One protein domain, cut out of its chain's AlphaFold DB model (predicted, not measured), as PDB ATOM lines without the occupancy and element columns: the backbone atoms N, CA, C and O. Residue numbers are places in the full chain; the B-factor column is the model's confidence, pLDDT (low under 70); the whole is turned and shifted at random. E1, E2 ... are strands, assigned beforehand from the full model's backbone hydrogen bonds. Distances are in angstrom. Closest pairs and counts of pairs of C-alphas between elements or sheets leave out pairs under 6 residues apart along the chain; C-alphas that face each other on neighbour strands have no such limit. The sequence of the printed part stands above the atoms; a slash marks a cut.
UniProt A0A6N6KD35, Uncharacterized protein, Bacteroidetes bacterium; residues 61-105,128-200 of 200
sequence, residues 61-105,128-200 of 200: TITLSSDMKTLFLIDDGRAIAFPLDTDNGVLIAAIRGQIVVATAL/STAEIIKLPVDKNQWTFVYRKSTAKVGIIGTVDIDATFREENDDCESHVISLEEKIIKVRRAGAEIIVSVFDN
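AT A GLANCE: This is residues 61 to 105 and 128 to 200 of the 200 residues of an uncharacterized protein of Bacteroidetes bacterium (UniProt A0A6N6KD35). The domain is a sandwich of strands: a strongly twisted sheet of five strands, E5 E4 E10 E11 E6, forms one wall, and two small sheets, E1 E2 E3 and E7 E8 E9, side by side with E1 next to E7, cover one face of it. The link between E8 and E9 reaches out from this body, and its residues 163 to 169 stick out free. The printed part has 118 residues with eleven named strands, E1 to E11 in order along the chain, and no named helix; the class is all strand, and each of the three sheets is antiparallel. The whole is compact, with a radius of gyration of the C-alphas of 14.4 A, and spans 44 by 36 by 30 A.

HOW THE PARTS SIT: E1, residues 61 to 64, E2, residues 70 to 75, and E3, residues 78 to 83, form a meander, each strand the antiparallel neighbour of the one before. N 63 and O 72 of the hairpin E1 and E2 are 3.0 A apart, and N 80 and O 73 of the hairpin E2 and E3 are 2.8 A apart, both within hydrogen-bond range. The larger sheet runs E5, residues 98 to 103, E4, residues 90 to 95, E10, residues 182 to 189, E11, residues 192 to 199, and E6, residues 131 to 136; its edge strands are E5 and E6. Within hydrogen-bond range are N 100 and O 93 of the hairpin E4 and E5, 2.8 A, N 92 and O 184 of E4 and E10, 2.8 A, N 185 and O 196 of the hairpin E10 and E11, 2.8 A, and N 195 and O 133 of E11 and E6, 2.9 A. E7, residues 140 to 147, E8, residues 152 to 159, and E9, residues 173 to 178, form a second meander, with N 143 and O 156 2.8 A apart and N 155 and O 175 2.8 A apart. The three sheets make a stack of sheets, face to face in turn. The five-stranded sheet and E1 E2 E3 have strands at 44 degrees to each other, and the parts that face each other are 9.5 A centre to centre. For E7 E8 E9 against the five-stranded sheet the values are 27 degrees and 10.9 A. The closest C-alphas of E1 and E7, those of Thr 63 and Phe 144, are 5.5 A apart, and 11 pairs of C-alphas lie within 8 A. E4 and E8 are near each other, while E5 and E9 are apart.

IN THESE COORDINATES: E1 begins at C-alpha 61, (42.075, 4.419, 8.173). The four longest strands by residues have eight each: from first to last C-alpha, E7 measures 22.4 A, E8 22.6 A, E10 21.9 A and E11 22.6 A. E7 begins at C-alpha 140, (45.268, 9.556, 28.697). E11 ends at C-alpha 199, (63.043, 7.921, 7.094).

THE WHOLE: The two C-alphas farthest apart in the domain are those of Leu 105 and Glu 167, 45.4 A. Residues 106 to 127 are cut out, and C-alphas 105 and 128 are 17.8 A apart across the cut, which lies in the link E5 to E6. The link E8 to E9 is long, with 13 residues, 160 to 172, and the link E3 to E4 is short but not tight. Residue 200 is the chain's last. The mean pLDDT of the printed part is 84.1, and it is under 70 at residues 128 to 129, 158 to 171 and 200.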
ATOM      1  N   THR A  61      41.736   3.582   7.023       88.81
ATOM      2  CA  THR A  61      42.075   4.419   8.173       88.81
ATOM      3  C   THR A  61      42.613   3.549   9.294       88.81
ATOM      4  O   THR A  61      42.429   2.335   9.291       88.81
ATOM      5  N   ILE A  62      43.265   4.170  10.266       92.25
ATOM      6  CA  ILE A  62      43.720   3.509  11.485       92.25
ATOM      7  C   ILE A  62      42.973   4.058  12.693       92.25
ATOM      8  O   ILE A  62      42.473   5.182  12.657       92.25
ATOM      9  N   THR A  63      42.886   3.260  13.747       91.00
ATOM     10  CA  THR A  63      42.404   3.681  15.066       91.00
ATOM     11  C   THR A  63      42.989   2.772  16.147       91.00
ATOM     12  O   THR A  63      43.527   1.711  15.835       91.00
ATOM     13  N   LEU A  64      42.901   3.180  17.411       91.69
ATOM     14  CA  LEU A  64      43.329   2.382  18.559       91.69
ATOM     15  C   LEU A  64      42.120   1.818  19.305       91.69
ATOM     16  O   LEU A  64      41.049   2.422  19.337       91.69
ATOM     17  N   SER A  65      42.295   0.652  19.923       91.94
ATOM     18  CA  SER A  65      41.355   0.118  20.906       91.94
ATOM     19  C   SER A  65      41.284   1.022  22.137       91.94
ATOM     20  O   SER A  65      42.257   1.682  22.487       91.94
ATOM     21  N   SER A  66      40.155   1.008  22.852       88.19
ATOM     22  CA  SER A  66      39.963   1.821  24.064       88.19
ATOM     23  C   SER A  66      40.965   1.516  25.183       88.19
ATOM     24  O   SER A  66      41.269   2.390  25.983       88.19
ATOM     25  N   ASP A  67      41.496   0.292  25.239       89.75
ATOM     26  CA  ASP A  67      42.537  -0.112  26.192       89.75
ATOM     27  C   ASP A  67      43.966   0.208  25.715       89.75
ATOM     28  O   ASP A  67      44.929  -0.116  26.414       89.75
ATOM     29  N   MET A  68      44.105   0.825  24.534       92.00
ATOM     30  CA  MET A  68      45.366   1.232  23.911       92.00
ATOM     31  C   MET A  68      46.337   0.066  23.647       92.00
ATOM     32  O   MET A  68      47.550   0.259  23.580       92.00
ATOM     33  N   LYS A  69      45.830  -1.170  23.528       93.12
ATOM     34  CA  LYS A  69      46.638  -2.381  23.259       93.12
ATOM     35  C   LYS A  69      46.660  -2.801  21.805       93.12
ATOM     36  O   LYS A  69      47.573  -3.504  21.390       93.12
ATOM     37  N   THR A  70      45.644  -2.433  21.038       94.25
ATOM     38  CA  THR A  70      45.452  -2.925  19.676       94.25
ATOM     39  C   THR A  70      45.281  -1.754  18.733       94.25
ATOM     40  O   THR A  70      44.452  -0.877  18.962       94.25
ATOM     41  N   LEU A  71      46.036  -1.758  17.643       94.75
ATOM     42  CA  LEU A  71      45.810  -0.875  16.514       94.75
ATOM     43  C   LEU A  71      44.952  -1.590  15.480       94.75
ATOM     44  O   LEU A  71      45.243  -2.711  15.077       94.75
ATOM     45  N   PHE A  72      43.892  -0.933  15.035       94.38
ATOM     46  CA  PHE A  72      43.028  -1.433  13.981       94.38
ATOM     47  C   PHE A  72      43.310  -0.694  12.684       94.38
ATOM     48  O   PHE A  72      43.211   0.531  12.633       94.38
ATOM     49  N   LEU A  73      43.598  -1.445  11.623       94.19
ATOM     50  CA  LEU A  73      43.469  -0.966  10.250       94.19
ATOM     51  C   LEU A  73      42.042  -1.259   9.791       94.19
ATOM     52  O   LEU A  73      41.636  -2.418   9.705       94.19
ATOM     53  N   ILE A  74      41.283  -0.211   9.506       91.62
ATOM     54  CA  ILE A  74      39.952  -0.314   8.920       91.62
ATOM     55  C   ILE A  74      40.118  -0.174   7.412       91.62
ATOM     56  O   ILE A  74      40.538   0.882   6.942       91.62
ATOM     57  N   ASP A  75      39.794  -1.227   6.672       89.19
ATOM     58  CA  ASP A  75      39.891  -1.286   5.216       89.19
ATOM     59  C   ASP A  75      38.625  -1.926   4.636       89.19
ATOM     60  O   ASP A  75      38.266  -3.045   5.001       89.19
ATOM     61  N   ASP A  76      37.916  -1.185   3.784       84.69
ATOM     62  CA  ASP A  76      36.700  -1.618   3.073       84.69
ATOM     63  C   ASP A  76      35.685  -2.400   3.941       84.69
ATOM     64  O   ASP A  76      35.262  -3.518   3.637       84.69
ATOM     65  N   GLY A  77      35.328  -1.829   5.098       80.19
ATOM     66  CA  GLY A  77      34.362  -2.421   6.034       80.19
ATOM     67  C   GLY A  77      34.901  -3.584   6.877       80.19
ATOM     68  O   GLY A  77      34.145  -4.181   7.644       80.19
ATOM     69  N   ARG A  78      36.195  -3.900   6.776       88.56
ATOM     70  CA  ARG A  78      36.890  -4.881   7.619       88.56
ATOM     71  C   ARG A  78      37.788  -4.163   8.616       88.56
ATOM     72  O   ARG A  78      38.426  -3.176   8.274       88.56
ATOM     73  N   ALA A  79      37.862  -4.684   9.836       91.31
ATOM     74  CA  ALA A  79      38.817  -4.240  10.845       91.31
ATOM     75  C   ALA A  79      39.881  -5.326  11.037       91.31
ATOM     76  O   ALA A  79      39.560  -6.453  11.416       91.31
ATOM     77  N   ILE A  80      41.136  -4.991  10.754       93.56
ATOM     78  CA  ILE A  80      42.295  -5.867  10.930       93.56
ATOM     79  C   ILE A  80      43.017  -5.419  12.197       93.56
ATOM     80  O   ILE A  80      43.440  -4.270  12.294       93.56
ATOM     81  N   ALA A  81      43.118  -6.318  13.172       94.12
ATOM     82  CA  ALA A  81      43.710  -6.048  14.476       94.12
ATOM     83  C   ALA A  81      45.219  -6.314  14.475       94.12
ATOM     84  O   ALA A  81      45.662  -7.378  14.043       94.12
ATOM     85  N   PHE A  82      45.983  -5.380  15.030       94.25
ATOM     86  CA  PHE A  82      47.418  -5.493  15.247       94.25
ATOM     87  C   PHE A  82      47.729  -5.231  16.728       94.25
ATOM     88  O   PHE A  82      47.551  -4.102  17.192       94.25
ATOM     89  N   PRO A  83      48.160  -6.245  17.496       93.00
ATOM     90  CA  PRO A  83      48.546  -6.043  18.887       93.00
ATOM     91  C   PRO A  83      49.802  -5.167  18.968       93.00
ATOM     92  O   PRO A  83      50.769  -5.385  18.243       93.00
ATOM     93  N   LEU A  84      49.789  -4.180  19.862       92.88
ATOM     94  CA  LEU A  84      50.912  -3.273  20.109       92.88
ATOM     95  C   LEU A  84      51.864  -3.787  21.190       92.88
ATOM     96  O   LEU A  84      52.998  -3.323  21.249       92.88
ATOM     97  N   ASP A  85      51.415  -4.736  22.013       89.50
ATOM     98  CA  ASP A  85      52.186  -5.334  23.114       89.50
ATOM     99  C   ASP A  85      53.295  -6.292  22.634       89.50
ATOM    100  O   ASP A  85      54.023  -6.859  23.441       89.50
ATOM    101  N   THR A  86      53.422  -6.512  21.323       85.25
ATOM    102  CA  THR A  86      54.527  -7.289  20.752       85.25
ATOM    103  C   THR A  86      55.819  -6.477  20.791       85.25
ATOM    104  O   THR A  86      55.794  -5.309  20.400       85.25
ATOM    105  N   ASP A  87      56.948  -7.100  21.135       78.56
ATOM    106  CA  ASP A  87      58.264  -6.434  21.233       78.56
ATOM    107  C   ASP A  87      58.625  -5.635  19.969       78.56
ATOM    108  O   ASP A  87      59.129  -4.509  20.014       78.56
ATOM    109  N   ASN A  88      58.264  -6.185  18.810       82.06
ATOM    110  CA  ASN A  88      58.550  -5.584  17.514       82.06
ATOM    111  C   ASN A  88      57.586  -4.451  17.134       82.06
ATOM    112  O   ASN A  88      57.925  -3.614  16.299       82.06
ATOM    113  N   GLY A  89      56.413  -4.386  17.760       88.62
ATOM    114  CA  GLY A  89      55.358  -3.435  17.434       88.62
ATOM    115  C   GLY A  89      54.847  -3.538  15.995       88.62
ATOM    116  O   GLY A  89      54.943  -4.560  15.312       88.62
ATOM    117  N   VAL A  90      54.287  -2.428  15.531       93.62
ATOM    118  CA  VAL A  90      53.560  -2.316  14.272       93.62
ATOM    119  C   VAL A  90      54.131  -1.164  13.455       93.62
ATOM    120  O   VAL A  90      54.259  -0.050  13.949       93.62
ATOM    121  N   LEU A  91      54.461  -1.424  12.195       93.62
ATOM    122  CA  LEU A  91      54.877  -0.420  11.225       93.62
ATOM    123  C   LEU A  91      53.659   0.137  10.498       93.62
ATOM    124  O   LEU A  91      52.792  -0.614  10.051       93.62
ATOM    125  N   ILE A  92      53.633   1.454  10.340       93.75
ATOM    126  CA  ILE A  92      52.618   2.181   9.589       93.75
ATOM    127  C   ILE A  92      53.335   3.060   8.570       93.75
ATOM    128  O   ILE A  92      54.234   3.829   8.908       93.75
ATOM    129  N   ALA A  93      52.920   2.949   7.316       92.75
ATOM    130  CA  ALA A  93      53.430   3.742   6.206       92.75
ATOM    131  C   ALA A  93      52.279   4.153   5.280       92.75
ATOM    132  O   ALA A  93      51.145   3.690   5.435       92.75
ATOM    133  N   ALA A  94      52.562   5.013   4.302       91.25
ATOM    134  CA  ALA A  94      51.613   5.355   3.252       91.25
ATOM    135  C   ALA A  94      52.158   4.954   1.875       91.25
ATOM    136  O   ALA A  94      53.206   5.425   1.450       91.25
ATOM    137  N   ILE A  95      51.415   4.131   1.133       87.25
ATOM    138  CA  ILE A  95      51.741   3.772  -0.253       87.25
ATOM    139  C   ILE A  95      50.680   4.378  -1.160       87.25
ATOM    140  O   ILE A  95      49.506   4.022  -1.085       87.25
ATOM    141  N   ARG A  96      51.081   5.314  -2.031       84.88
ATOM    142  CA  ARG A  96      50.169   5.997  -2.976       84.88
ATOM    143  C   ARG A  96      48.927   6.596  -2.285       84.88
ATOM    144  O   ARG A  96      47.819   6.546  -2.819       84.88
ATOM    145  N   GLY A  97      49.112   7.144  -1.081       82.81
ATOM    146  CA  GLY A  97      48.042   7.744  -0.278       82.81
ATOM    147  C   GLY A  97      47.089   6.741   0.388       82.81
ATOM    148  O   GLY A  97      45.989   7.123   0.783       82.81
ATOM    149  N   GLN A  98      47.459   5.464   0.474       87.69
ATOM    150  CA  GLN A  98      46.763   4.456   1.277       87.69
ATOM    151  C   GLN A  98      47.633   4.068   2.462       87.69
ATOM    152  O   GLN A  98      48.842   3.903   2.302       87.69
ATOM    153  N   ILE A  99      47.026   3.905   3.634       91.50
ATOM    154  CA  ILE A  99      47.758   3.431   4.808       91.50
ATOM    155  C   ILE A  99      48.110   1.967   4.604       91.50
ATOM    156  O   ILE A  99      47.293   1.178   4.142       91.50
ATOM    157  N   VAL A 100      49.312   1.584   4.983       91.12
ATOM    158  CA  VAL A 100      49.696   0.185   5.086       91.12
ATOM    159  C   VAL A 100      50.170  -0.047   6.503       91.12
ATOM    160  O   VAL A 100      50.920   0.760   7.049       91.12
ATOM    161  N   VAL A 101      49.690  -1.136   7.096       92.50
ATOM    162  CA  VAL A 101      50.040  -1.554   8.448       92.50
ATOM    163  C   VAL A 101      50.617  -2.958   8.367       92.50
ATOM    164  O   VAL A 101      50.026  -3.834   7.736       92.50
ATOM    165  N   ALA A 102      51.772  -3.164   8.986       90.25
ATOM    166  CA  ALA A 102      52.434  -4.457   9.050       90.25
ATOM    167  C   ALA A 102      53.017  -4.676  10.445       90.25
ATOM    168  O   ALA A 102      53.494  -3.739  11.077       90.25
ATOM    169  N   THR A 103      53.022  -5.913  10.931       86.00
ATOM    170  CA  THR A 103      53.807  -6.267  12.121       86.00
ATOM    171  C   THR A 103      55.286  -6.097  11.799       86.00
ATOM    172  O   THR A 103      55.740  -6.609  10.771       86.00
ATOM    173  N   ALA A 104      56.042  -5.390  12.640       74.12
ATOM    174  CA  ALA A 104      57.475  -5.293  12.403       74.12
ATOM    175  C   ALA A 104      58.111  -6.677  12.620       74.12
ATOM    176  O   ALA A 104      57.744  -7.408  13.543       74.12
ATOM    177  N   LEU A 105      59.045  -7.056  11.752       71.44
ATOM    178  CA  LEU A 105      59.891  -8.220  12.002       71.44
ATOM    179  C   LEU A 105      60.906  -7.854  13.085       71.44
ATOM    180  O   LEU A 105      61.288  -6.685  13.187       71.44
ATOM    181  N   SER A 128      68.419   5.854  10.417       55.88
ATOM    182  CA  SER A 128      68.491   7.294  10.635       55.88
ATOM    183  C   SER A 128      67.917   7.596  12.019       55.88
ATOM    184  O   SER A 128      67.063   6.866  12.522       55.88
ATOM    185  N   THR A 129      68.467   8.612  12.681       58.72
ATOM    186  CA  THR A 129      68.119   9.008  14.047       58.72
ATOM    187  C   THR A 129      66.601   9.066  14.221       58.72
ATOM    188  O   THR A 129      65.965  10.011  13.759       58.72
ATOM    189  N   ALA A 130      66.022   8.048  14.861       74.94
ATOM    190  CA  ALA A 130      64.580   7.954  14.985       74.94
ATOM    191  C   ALA A 130      64.077   9.038  15.941       74.94
ATOM    192  O   ALA A 130      64.507   9.109  17.094       74.94
ATOM    193  N   GLU A 131      63.155   9.879  15.478       87.81
ATOM    194  CA  GLU A 131      62.387  10.740  16.375       87.81
ATOM    195  C   GLU A 131      61.471   9.837  17.210       87.81
ATOM    196  O   GLU A 131      60.737   9.014  16.657       87.81
ATOM    197  N   ILE A 132      61.552   9.939  18.538       91.56
ATOM    198  CA  ILE A 132      60.781   9.097  19.460       91.56
ATOM    199  C   ILE A 132      59.777   9.967  20.206       91.56
ATOM    200  O   ILE A 132      60.159  10.847  20.975       91.56
ATOM    201  N   ILE A 133      58.496   9.655  20.030       92.25
ATOM    202  CA  ILE A 133      57.379  10.257  20.754       92.25
ATOM    203  C   ILE A 133      56.868   9.228  21.763       92.25
ATOM    204  O   ILE A 133      56.609   8.073  21.411       92.25
ATOM    205  N   LYS A 134      56.736   9.641  23.025       92.56
ATOM    206  CA  LYS A 134      56.229   8.804  24.116       92.56
ATOM    207  C   LYS A 134      54.862   9.298  24.548       92.56
ATOM    208  O   LYS A 134      54.708  10.462  24.892       92.56
ATOM    209  N   LEU A 135      53.890   8.397  24.534       91.81
ATOM    210  CA  LEU A 135      52.485   8.692  24.764       91.81
ATOM    211  C   LEU A 135      52.012   7.903  25.997       91.81
ATOM    212  O   LEU A 135      51.776   6.697  25.886       91.81
ATOM    213  N   PRO A 136      51.904   8.517  27.185       90.62
ATOM    214  CA  PRO A 136      51.472   7.816  28.399       90.62
ATOM    215  C   PRO A 136      50.019   7.331  28.282       90.62
ATOM    216  O   PRO A 136      49.175   8.084  27.808       90.62
ATOM    217  N   VAL A 137      49.695   6.108  28.722       89.50
ATOM    218  CA  VAL A 137      48.344   5.506  28.576       89.50
ATOM    219  C   VAL A 137      47.565   5.317  29.882       89.50
ATOM    220  O   VAL A 137      46.407   4.916  29.839       89.50
ATOM    221  N   ASP A 138      48.155   5.600  31.047       81.69
ATOM    222  CA  ASP A 138      47.508   5.322  32.343       81.69
ATOM    223  C   ASP A 138      46.273   6.195  32.621       81.69
ATOM    224  O   ASP A 138      45.330   5.752  33.273       81.69
ATOM    225  N   LYS A 139      46.288   7.449  32.154       78.00
ATOM    226  CA  LYS A 139      45.207   8.435  32.354       78.00
ATOM    227  C   LYS A 139      44.803   9.174  31.078       78.00
ATOM    228  O   LYS A 139      43.901  10.006  31.110       78.00
ATOM    229  N   ASN A 140      45.464   8.865  29.964       83.06
ATOM    230  CA  ASN A 140      45.268   9.556  28.697       83.06
ATOM    231  C   ASN A 140      44.784   8.562  27.650       83.06
ATOM    232  O   ASN A 140      45.233   7.415  27.595       83.06
ATOM    233  N   GLN A 141      43.889   9.032  26.791       87.12
ATOM    234  CA  GLN A 141      43.480   8.301  25.603       87.12
ATOM    235  C   GLN A 141      44.072   8.979  24.381       87.12
ATOM    236  O   GLN A 141      44.044  10.204  24.274       87.12
ATOM    237  N   TRP A 142      44.583   8.168  23.461       89.94
ATOM    238  CA  TRP A 142      45.217   8.639  22.239       89.94
ATOM    239  C   TRP A 142      44.409   8.206  21.029       89.94
ATOM    240  O   TRP A 142      44.002   7.054  20.902       89.94
ATOM    241  N   THR A 143      44.209   9.140  20.111       89.94
ATOM    242  CA  THR A 143      43.535   8.903  18.839       89.94
ATOM    243  C   THR A 143      44.514   9.127  17.702       89.94
ATOM    244  O   THR A 143      45.159  10.170  17.613       89.94
ATOM    245  N   PHE A 144      44.594   8.147  16.806       91.44
ATOM    246  CA  PHE A 144      45.381   8.224  15.583       91.44
ATOM    247  C   PHE A 144      44.433   8.532  14.427       91.44
ATOM    248  O   PHE A 144      43.445   7.830  14.224       91.44
ATOM    249  N   VAL A 145      44.732   9.582  13.668       89.00
ATOM    250  CA  VAL A 145      43.926  10.028  12.531       89.00
ATOM    251  C   VAL A 145      44.825  10.158  11.319       89.00
ATOM    252  O   VAL A 145      45.768  10.944  11.315       89.00
ATOM    253  N   TYR A 146      44.515   9.433  10.251       89.88
ATOM    254  CA  TYR A 146      45.223   9.599   8.990       89.88
ATOM    255  C   TYR A 146      44.480  10.537   8.050       89.88
ATOM    256  O   TYR A 146      43.306  10.348   7.727       89.88
ATOM    257  N   ARG A 147      45.206  11.524   7.532       88.19
ATOM    258  CA  ARG A 147      44.729  12.440   6.506       88.19
ATOM    259  C   ARG A 147      45.350  12.089   5.161       88.19
ATOM    260  O   ARG A 147      46.467  12.502   4.850       88.19
ATOM    261  N   LYS A 148      44.564  11.416   4.319       85.06
ATOM    262  CA  LYS A 148      44.947  10.995   2.962       85.06
ATOM    263  C   LYS A 148      45.419  12.136   2.062       85.06
ATOM    264  O   LYS A 148      46.398  11.974   1.348       85.06
ATOM    265  N   SER A 149      44.754  13.295   2.105       85.00
ATOM    266  CA  SER A 149      45.072  14.428   1.216       85.00
ATOM    267  C   SER A 149      46.478  14.993   1.418       85.00
ATOM    268  O   SER A 149      46.990  15.658   0.530       85.00
ATOM    269  N   THR A 150      47.062  14.785   2.599       87.12
ATOM    270  CA  THR A 150      48.391  15.295   2.966       87.12
ATOM    271  C   THR A 150      49.340  14.183   3.399       87.12
ATOM    272  O   THR A 150      50.379  14.497   3.959       87.12
ATOM    273  N   ALA A 151      48.934  12.915   3.266       89.25
ATOM    274  CA  ALA A 151      49.644  11.743   3.775       89.25
ATOM    275  C   ALA A 151      50.203  11.913   5.206       89.25
ATOM    276  O   ALA A 151      51.330  11.524   5.486       89.25
ATOM    277  N   LYS A 152      49.419  12.494   6.126       91.75
ATOM    278  CA  LYS A 152      49.849  12.766   7.513       91.75
ATOM    279  C   LYS A 152      49.072  11.925   8.514       91.75
ATOM    280  O   LYS A 152      47.862  11.774   8.362       91.75
ATOM    281  N   VAL A 153      49.749  11.444   9.549       91.38
ATOM    282  CA  VAL A 153      49.128  10.888  10.756       91.38
ATOM    283  C   VAL A 153      49.148  11.960  11.833       91.38
ATOM    284  O   VAL A 153      50.208  12.440  12.226       91.38
ATOM    285  N   GLY A 154      47.962  12.358  12.276       89.75
ATOM    286  CA  GLY A 154      47.768  13.122  13.496       89.75
ATOM    287  C   GLY A 154      47.598  12.168  14.670       89.75
ATOM    288  O   GLY A 154      46.838  11.205  14.575       89.75
ATOM    289  N   ILE A 155      48.292  12.440  15.763       91.31
ATOM    290  CA  ILE A 155      48.129  11.766  17.045       91.31
ATOM    291  C   ILE A 155      47.618  12.827  18.004       91.31
ATOM    292  O   ILE A 155      48.264  13.857  18.166       91.31
ATOM    293  N   ILE A 156      46.446  12.609  18.585       88.50
ATOM    294  CA  ILE A 156      45.800  13.575  19.476       88.50
ATOM    295  C   ILE A 156      45.465  12.856  20.772       88.50
ATOM    296  O   ILE A 156      44.837  11.795  20.738       88.50
ATOM    297  N   GLY A 157      45.906  13.417  21.890       83.31
ATOM    298  CA  GLY A 157      45.639  12.908  23.225       83.31
ATOM    299  C   GLY A 157      44.790  13.876  24.023       83.31
ATOM    300  O   GLY A 157      44.989  15.087  23.962       83.31
ATOM    301  N   THR A 158      43.863  13.331  24.801       69.69
ATOM    302  CA  THR A 158      43.191  14.083  25.861       69.69
ATOM    303  C   THR A 158      43.723  13.610  27.200       69.69
ATOM    304  O   THR A 158      43.696  12.407  27.492       69.69
ATOM    305  N   VAL A 159      44.176  14.557  28.011       59.81
ATOM    306  CA  VAL A 159      44.460  14.329  29.422       59.81
ATOM    307  C   VAL A 159      43.119  14.439  30.151       59.81
ATOM    308  O   VAL A 159      42.598  15.534  30.298       59.81
ATOM    309  N   ASP A 160      42.548  13.301  30.559       49.47
ATOM    310  CA  ASP A 160      41.374  13.197  31.449       49.47
ATOM    311  C   ASP A 160      39.975  13.540  30.849       49.47
ATOM    312  O   ASP A 160      39.533  14.685  30.824       49.47
ATOM    313  N   ILE A 161      39.211  12.522  30.413       51.12
ATOM    314  CA  ILE A 161      37.784  12.670  30.017       51.12
ATOM    315  C   ILE A 161      36.853  12.736  31.256       51.12
ATOM    316  O   ILE A 161      35.698  13.144  31.137       51.12
ATOM    317  N   ASP A 162      37.352  12.413  32.457       44.88
ATOM    318  CA  ASP A 162      36.577  12.421  33.712       44.88
ATOM    319  C   ASP A 162      36.673  13.749  34.496       44.88
ATOM    320  O   ASP A 162      36.249  13.853  35.653       44.88
ATOM    321  N   ALA A 163      37.143  14.824  33.860       43.41
ATOM    322  CA  ALA A 163      37.091  16.170  34.417       43.41
ATOM    323  C   ALA A 163      35.695  16.795  34.241       43.41
ATOM    324  O   ALA A 163      35.500  17.786  33.538       43.41
ATOM    325  N   THR A 164      34.688  16.257  34.933       46.41
ATOM    326  CA  THR A 164      33.508  17.061  35.286       46.41
ATOM    327  C   THR A 164      33.996  18.307  36.045       46.41
ATOM    328  O   THR A 164      34.282  18.231  37.235       46.41
ATOM    329  N   PHE A 165      34.098  19.445  35.353       51.56
ATOM    330  CA  PHE A 165      34.409  20.780  35.890       51.56
ATOM    331  C   PHE A 165      35.817  20.973  36.492       51.56
ATOM    332  O   PHE A 165      35.957  21.103  37.710       51.56
ATOM    333  N   ARG A 166      36.859  21.115  35.661       42.44
ATOM    334  CA  ARG A 166      38.096  21.803  36.086       42.44
ATOM    335  C   ARG A 166      38.579  22.838  35.075       42.44
ATOM    336  O   ARG A 166      38.339  22.722  33.882       42.44
ATOM    337  N   GLU A 167      39.164  23.890  35.636       50.91
ATOM    338  CA  GLU A 167      39.444  25.191  35.037       50.91
ATOM    339  C   GLU A 167      40.672  25.199  34.101       50.91
ATOM    340  O   GLU A 167      41.727  24.651  34.413       50.91
ATOM    341  N   GLU A 168      40.489  25.900  32.980       52.22
ATOM    342  CA  GLU A 168      41.422  26.743  32.209       52.22
ATOM    343  C   GLU A 168      42.704  26.203  31.549       52.22
ATOM    344  O   GLU A 168      43.252  26.950  30.745       52.22
ATOM    345  N   ASN A 169      43.137  24.950  31.717       48.72
ATOM    346  CA  ASN A 169      44.202  24.391  30.856       48.72
ATOM    347  C   ASN A 169      43.820  23.019  30.281       48.72
ATOM    348  O   ASN A 169      44.237  21.975  30.780       48.72
ATOM    349  N   ASP A 170      43.022  23.046  29.211       54.69
ATOM    350  CA  ASP A 170      42.833  21.917  28.288       54.69
ATOM    351  C   ASP A 170      44.122  21.733  27.463       54.69
ATOM    352  O   ASP A 170      44.210  22.138  26.300       54.69
ATOM    353  N   ASP A 171      45.154  21.145  28.067       62.41
ATOM    354  CA  ASP A 171      46.402  20.817  27.371       62.41
ATOM    355  C   ASP A 171      46.186  19.577  26.484       62.41
ATOM    356  O   ASP A 171      46.597  18.456  26.786       62.41
ATOM    357  N   CYS A 172      45.479  19.779  25.371       71.50
ATOM    358  CA  CYS A 172      45.367  18.805  24.294       71.50
ATOM    359  C   CYS A 172      46.743  18.639  23.638       71.50
ATOM    360  O   CYS A 172      47.237  19.539  22.953       71.50
ATOM    361  N   GLU A 173      47.374  17.485  23.847       84.44
ATOM    362  CA  GLU A 173      48.650  17.168  23.218       84.44
ATOM    363  C   GLU A 173      48.404  16.631  21.805       84.44
ATOM    364  O   GLU A 173      47.640  15.684  21.599       84.44
ATOM    365  N   SER A 174      49.055  17.240  20.810       87.75
ATOM    366  CA  SER A 174      48.905  16.840  19.412       87.75
ATOM    367  C   SER A 174      50.247  16.740  18.698       87.75
ATOM    368  O   SER A 174      51.058  17.662  18.764       87.75
ATOM    369  N   HIS A 175      50.434  15.655  17.952       89.94
ATOM    370  CA  HIS A 175      51.593  15.409  17.096       89.94
ATOM    371  C   HIS A 175      51.134  15.192  15.660       89.94
ATOM    372  O   HIS A 175      50.106  14.560  15.416       89.94
ATOM    373  N   VAL A 176      51.891  15.695  14.686       92.25
ATOM    374  CA  VAL A 176      51.577  15.518  13.262       92.25
ATOM    375  C   VAL A 176      52.808  15.010  12.531       92.25
ATOM    376  O   VAL A 176      53.795  15.726  12.391       92.25
ATOM    377  N   ILE A 177      52.717  13.792  12.005       92.50
ATOM    378  CA  ILE A 177      53.817  13.100  11.335       92.50
ATOM    379  C   ILE A 177      53.459  12.927   9.857       92.50
ATOM    380  O   ILE A 177      52.378  12.438   9.526       92.50
ATOM    381  N   SER A 178      54.344  13.344   8.949       92.44
ATOM    382  CA  SER A 178      54.204  13.063   7.509       92.44
ATOM    383  C   SER A 178      54.650  11.636   7.202       92.44
ATOM    384  O   SER A 178      55.666  11.220   7.741       92.44
ATOM    385  N   LEU A 179      53.927  10.917   6.338       91.75
ATOM    386  CA  LEU A 179      54.244   9.554   5.879       91.75
ATOM    387  C   LEU A 179      54.730   9.494   4.416       91.75
ATOM    388  O   LEU A 179      54.820   8.405   3.862       91.75
ATOM    389  N   GLU A 180      54.987  10.628   3.753       89.50
ATOM    390  CA  GLU A 180      55.391  10.633   2.331       89.50
ATOM    391  C   GLU A 180      56.718   9.895   2.088       89.50
ATOM    392  O   GLU A 180      56.835   9.148   1.121       89.50
ATOM    393  N   GLU A 181      57.674  10.051   3.002       86.62
ATOM    394  CA  GLU A 181      59.009   9.431   2.957       86.62
ATOM    395  C   GLU A 181      59.391   8.862   4.328       86.62
ATOM    396  O   GLU A 181      60.561   8.746   4.671       86.62
ATOM    397  N   LYS A 182      58.389   8.563   5.163       91.00
ATOM    398  CA  LYS A 182      58.607   8.127   6.542       91.00
ATOM    399  C   LYS A 182      57.751   6.930   6.897       91.00
ATOM    400  O   LYS A 182      56.611   6.793   6.447       91.00
ATOM    401  N   ILE A 183      58.302   6.102   7.772       91.75
ATOM    402  CA  ILE A 183      57.627   4.972   8.401       91.75
ATOM    403  C   ILE A 183      57.543   5.261   9.894       91.75
ATOM    404  O   ILE A 183      58.518   5.701  10.498       91.75
ATOM    405  N   ILE A 184      56.395   4.989  10.509       93.44
ATOM    406  CA  ILE A 184      56.267   5.032  11.967       93.44
ATOM    407  C   ILE A 184      56.167   3.614  12.523       93.44
ATOM    408  O   ILE A 184      55.368   2.811  12.048       93.44
ATOM    409  N   LYS A 185      56.969   3.301  13.539       93.56
ATOM    410  CA  LYS A 185      56.827   2.099  14.366       93.56
ATOM    411  C   LYS A 185      56.083   2.479  15.630       93.56
ATOM    412  O   LYS A 185      56.537   3.337  16.378       93.56
ATOM    413  N   VAL A 186      54.963   1.821  15.873       94.44
ATOM    414  CA  VAL A 186      54.132   1.996  17.059       94.44
ATOM    415  C   VAL A 186      54.222   0.723  17.884       94.44
ATOM    416  O   VAL A 186      53.911  -0.362  17.394       94.44
ATOM    417  N   ARG A 187      54.648   0.836  19.139       94.38
ATOM    418  CA  ARG A 187      54.657  -0.282  20.091       94.38
ATOM    419  C   ARG A 187      54.170   0.179  21.449       94.38
ATOM    420  O   ARG A 187      54.346   1.343  21.799       94.38
ATOM    421  N   ARG A 188      53.608  -0.732  22.229       93.00
ATOM    422  CA  ARG A 188      53.297  -0.485  23.631       93.00
ATOM    423  C   ARG A 188      54.418  -1.037  24.503       93.00
ATOM    424  O   ARG A 188      54.881  -2.153  24.309       93.00
ATOM    425  N   ALA A 189      54.862  -0.230  25.458       91.12
ATOM    426  CA  ALA A 189      55.870  -0.581  26.443       91.12
ATOM    427  C   ALA A 189      55.324  -0.247  27.834       91.12
ATOM    428  O   ALA A 189      55.469   0.868  28.332       91.12
ATOM    429  N   GLY A 190      54.629  -1.207  28.446       89.62
ATOM    430  CA  GLY A 190      53.984  -1.012  29.745       89.62
ATOM    431  C   GLY A 190      52.900   0.073  29.706       89.62
ATOM    432  O   GLY A 190      51.824  -0.136  29.136       89.62
ATOM    433  N   ALA A 191      53.195   1.210  30.340       90.62
ATOM    434  CA  ALA A 191      52.309   2.364  30.504       90.62
ATOM    435  C   ALA A 191      52.485   3.447  29.419       90.62
ATOM    436  O   ALA A 191      51.906   4.527  29.527       90.62
ATOM    437  N   GLU A 192      53.247   3.170  28.359       92.69
ATOM    438  CA  GLU A 192      53.480   4.112  27.260       92.69
ATOM    439  C   GLU A 192      53.240   3.451  25.895       92.69
ATOM    440  O   GLU A 192      53.596   2.289  25.679       92.69
ATOM    441  N   ILE A 193      52.684   4.205  24.945       93.44
ATOM    442  CA  ILE A 193      52.844   3.935  23.514       93.44
ATOM    443  C   ILE A 193      54.079   4.699  23.040       93.44
ATOM    444  O   ILE A 193      54.198   5.907  23.230       93.44
ATOM    445  N   ILE A 194      54.995   3.986  22.400       93.81
ATOM    446  CA  ILE A 194      56.211   4.534  21.811       93.81
ATOM    447  C   ILE A 194      56.007   4.583  20.302       93.81
ATOM    448  O   ILE A 194      55.778   3.550  19.666       93.81
ATOM    449  N   VAL A 195      56.101   5.787  19.745       94.44
ATOM    450  CA  VAL A 195      56.065   6.036  18.305       94.44
ATOM    451  C   VAL A 195      57.460   6.449  17.864       94.44
ATOM    452  O   VAL A 195      57.950   7.507  18.245       94.44
ATOM    453  N   SER A 196      58.110   5.600  17.079       93.81
ATOM    454  CA  SER A 196      59.419   5.872  16.486       93.81
ATOM    455  C   SER A 196      59.244   6.202  15.011       93.81
ATOM    456  O   SER A 196      58.603   5.441  14.288       93.81
ATOM    457  N   VAL A 197      59.800   7.322  14.565       92.69
ATOM    458  CA  VAL A 197      59.710   7.787  13.178       92.69
ATOM    459  C   VAL A 197      61.031   7.517  12.471       92.69
ATOM    460  O   VAL A 197      62.077   7.947  12.946       92.69
ATOM    461  N   PHE A 198      60.970   6.833  11.334       88.94
ATOM    462  CA  PHE A 198      62.112   6.501  10.487       88.94
ATOM    463  C   PHE A 198      61.936   7.150   9.123       88.94
ATOM    464  O   PHE A 198      60.811   7.230   8.624       88.94
ATOM    465  N   ASP A 199      63.038   7.561   8.509       86.38
ATOM    466  CA  ASP A 199      63.043   7.921   7.094       86.38
ATOM    467  C   ASP A 199      63.099   6.633   6.255       86.38
ATOM    468  O   ASP A 199      63.719   5.646   6.664       86.38
ATOM    469  N   ASN A 200      62.387   6.624   5.129       67.62
ATOM    470  CA  ASN A 200      62.288   5.492   4.204       67.62
ATOM    471  C   ASN A 200      63.290   5.598   3.050       67.62
ATOM    472  O   ASN A 200      63.554   6.736   2.604       67.62
TER     473      ASN A 200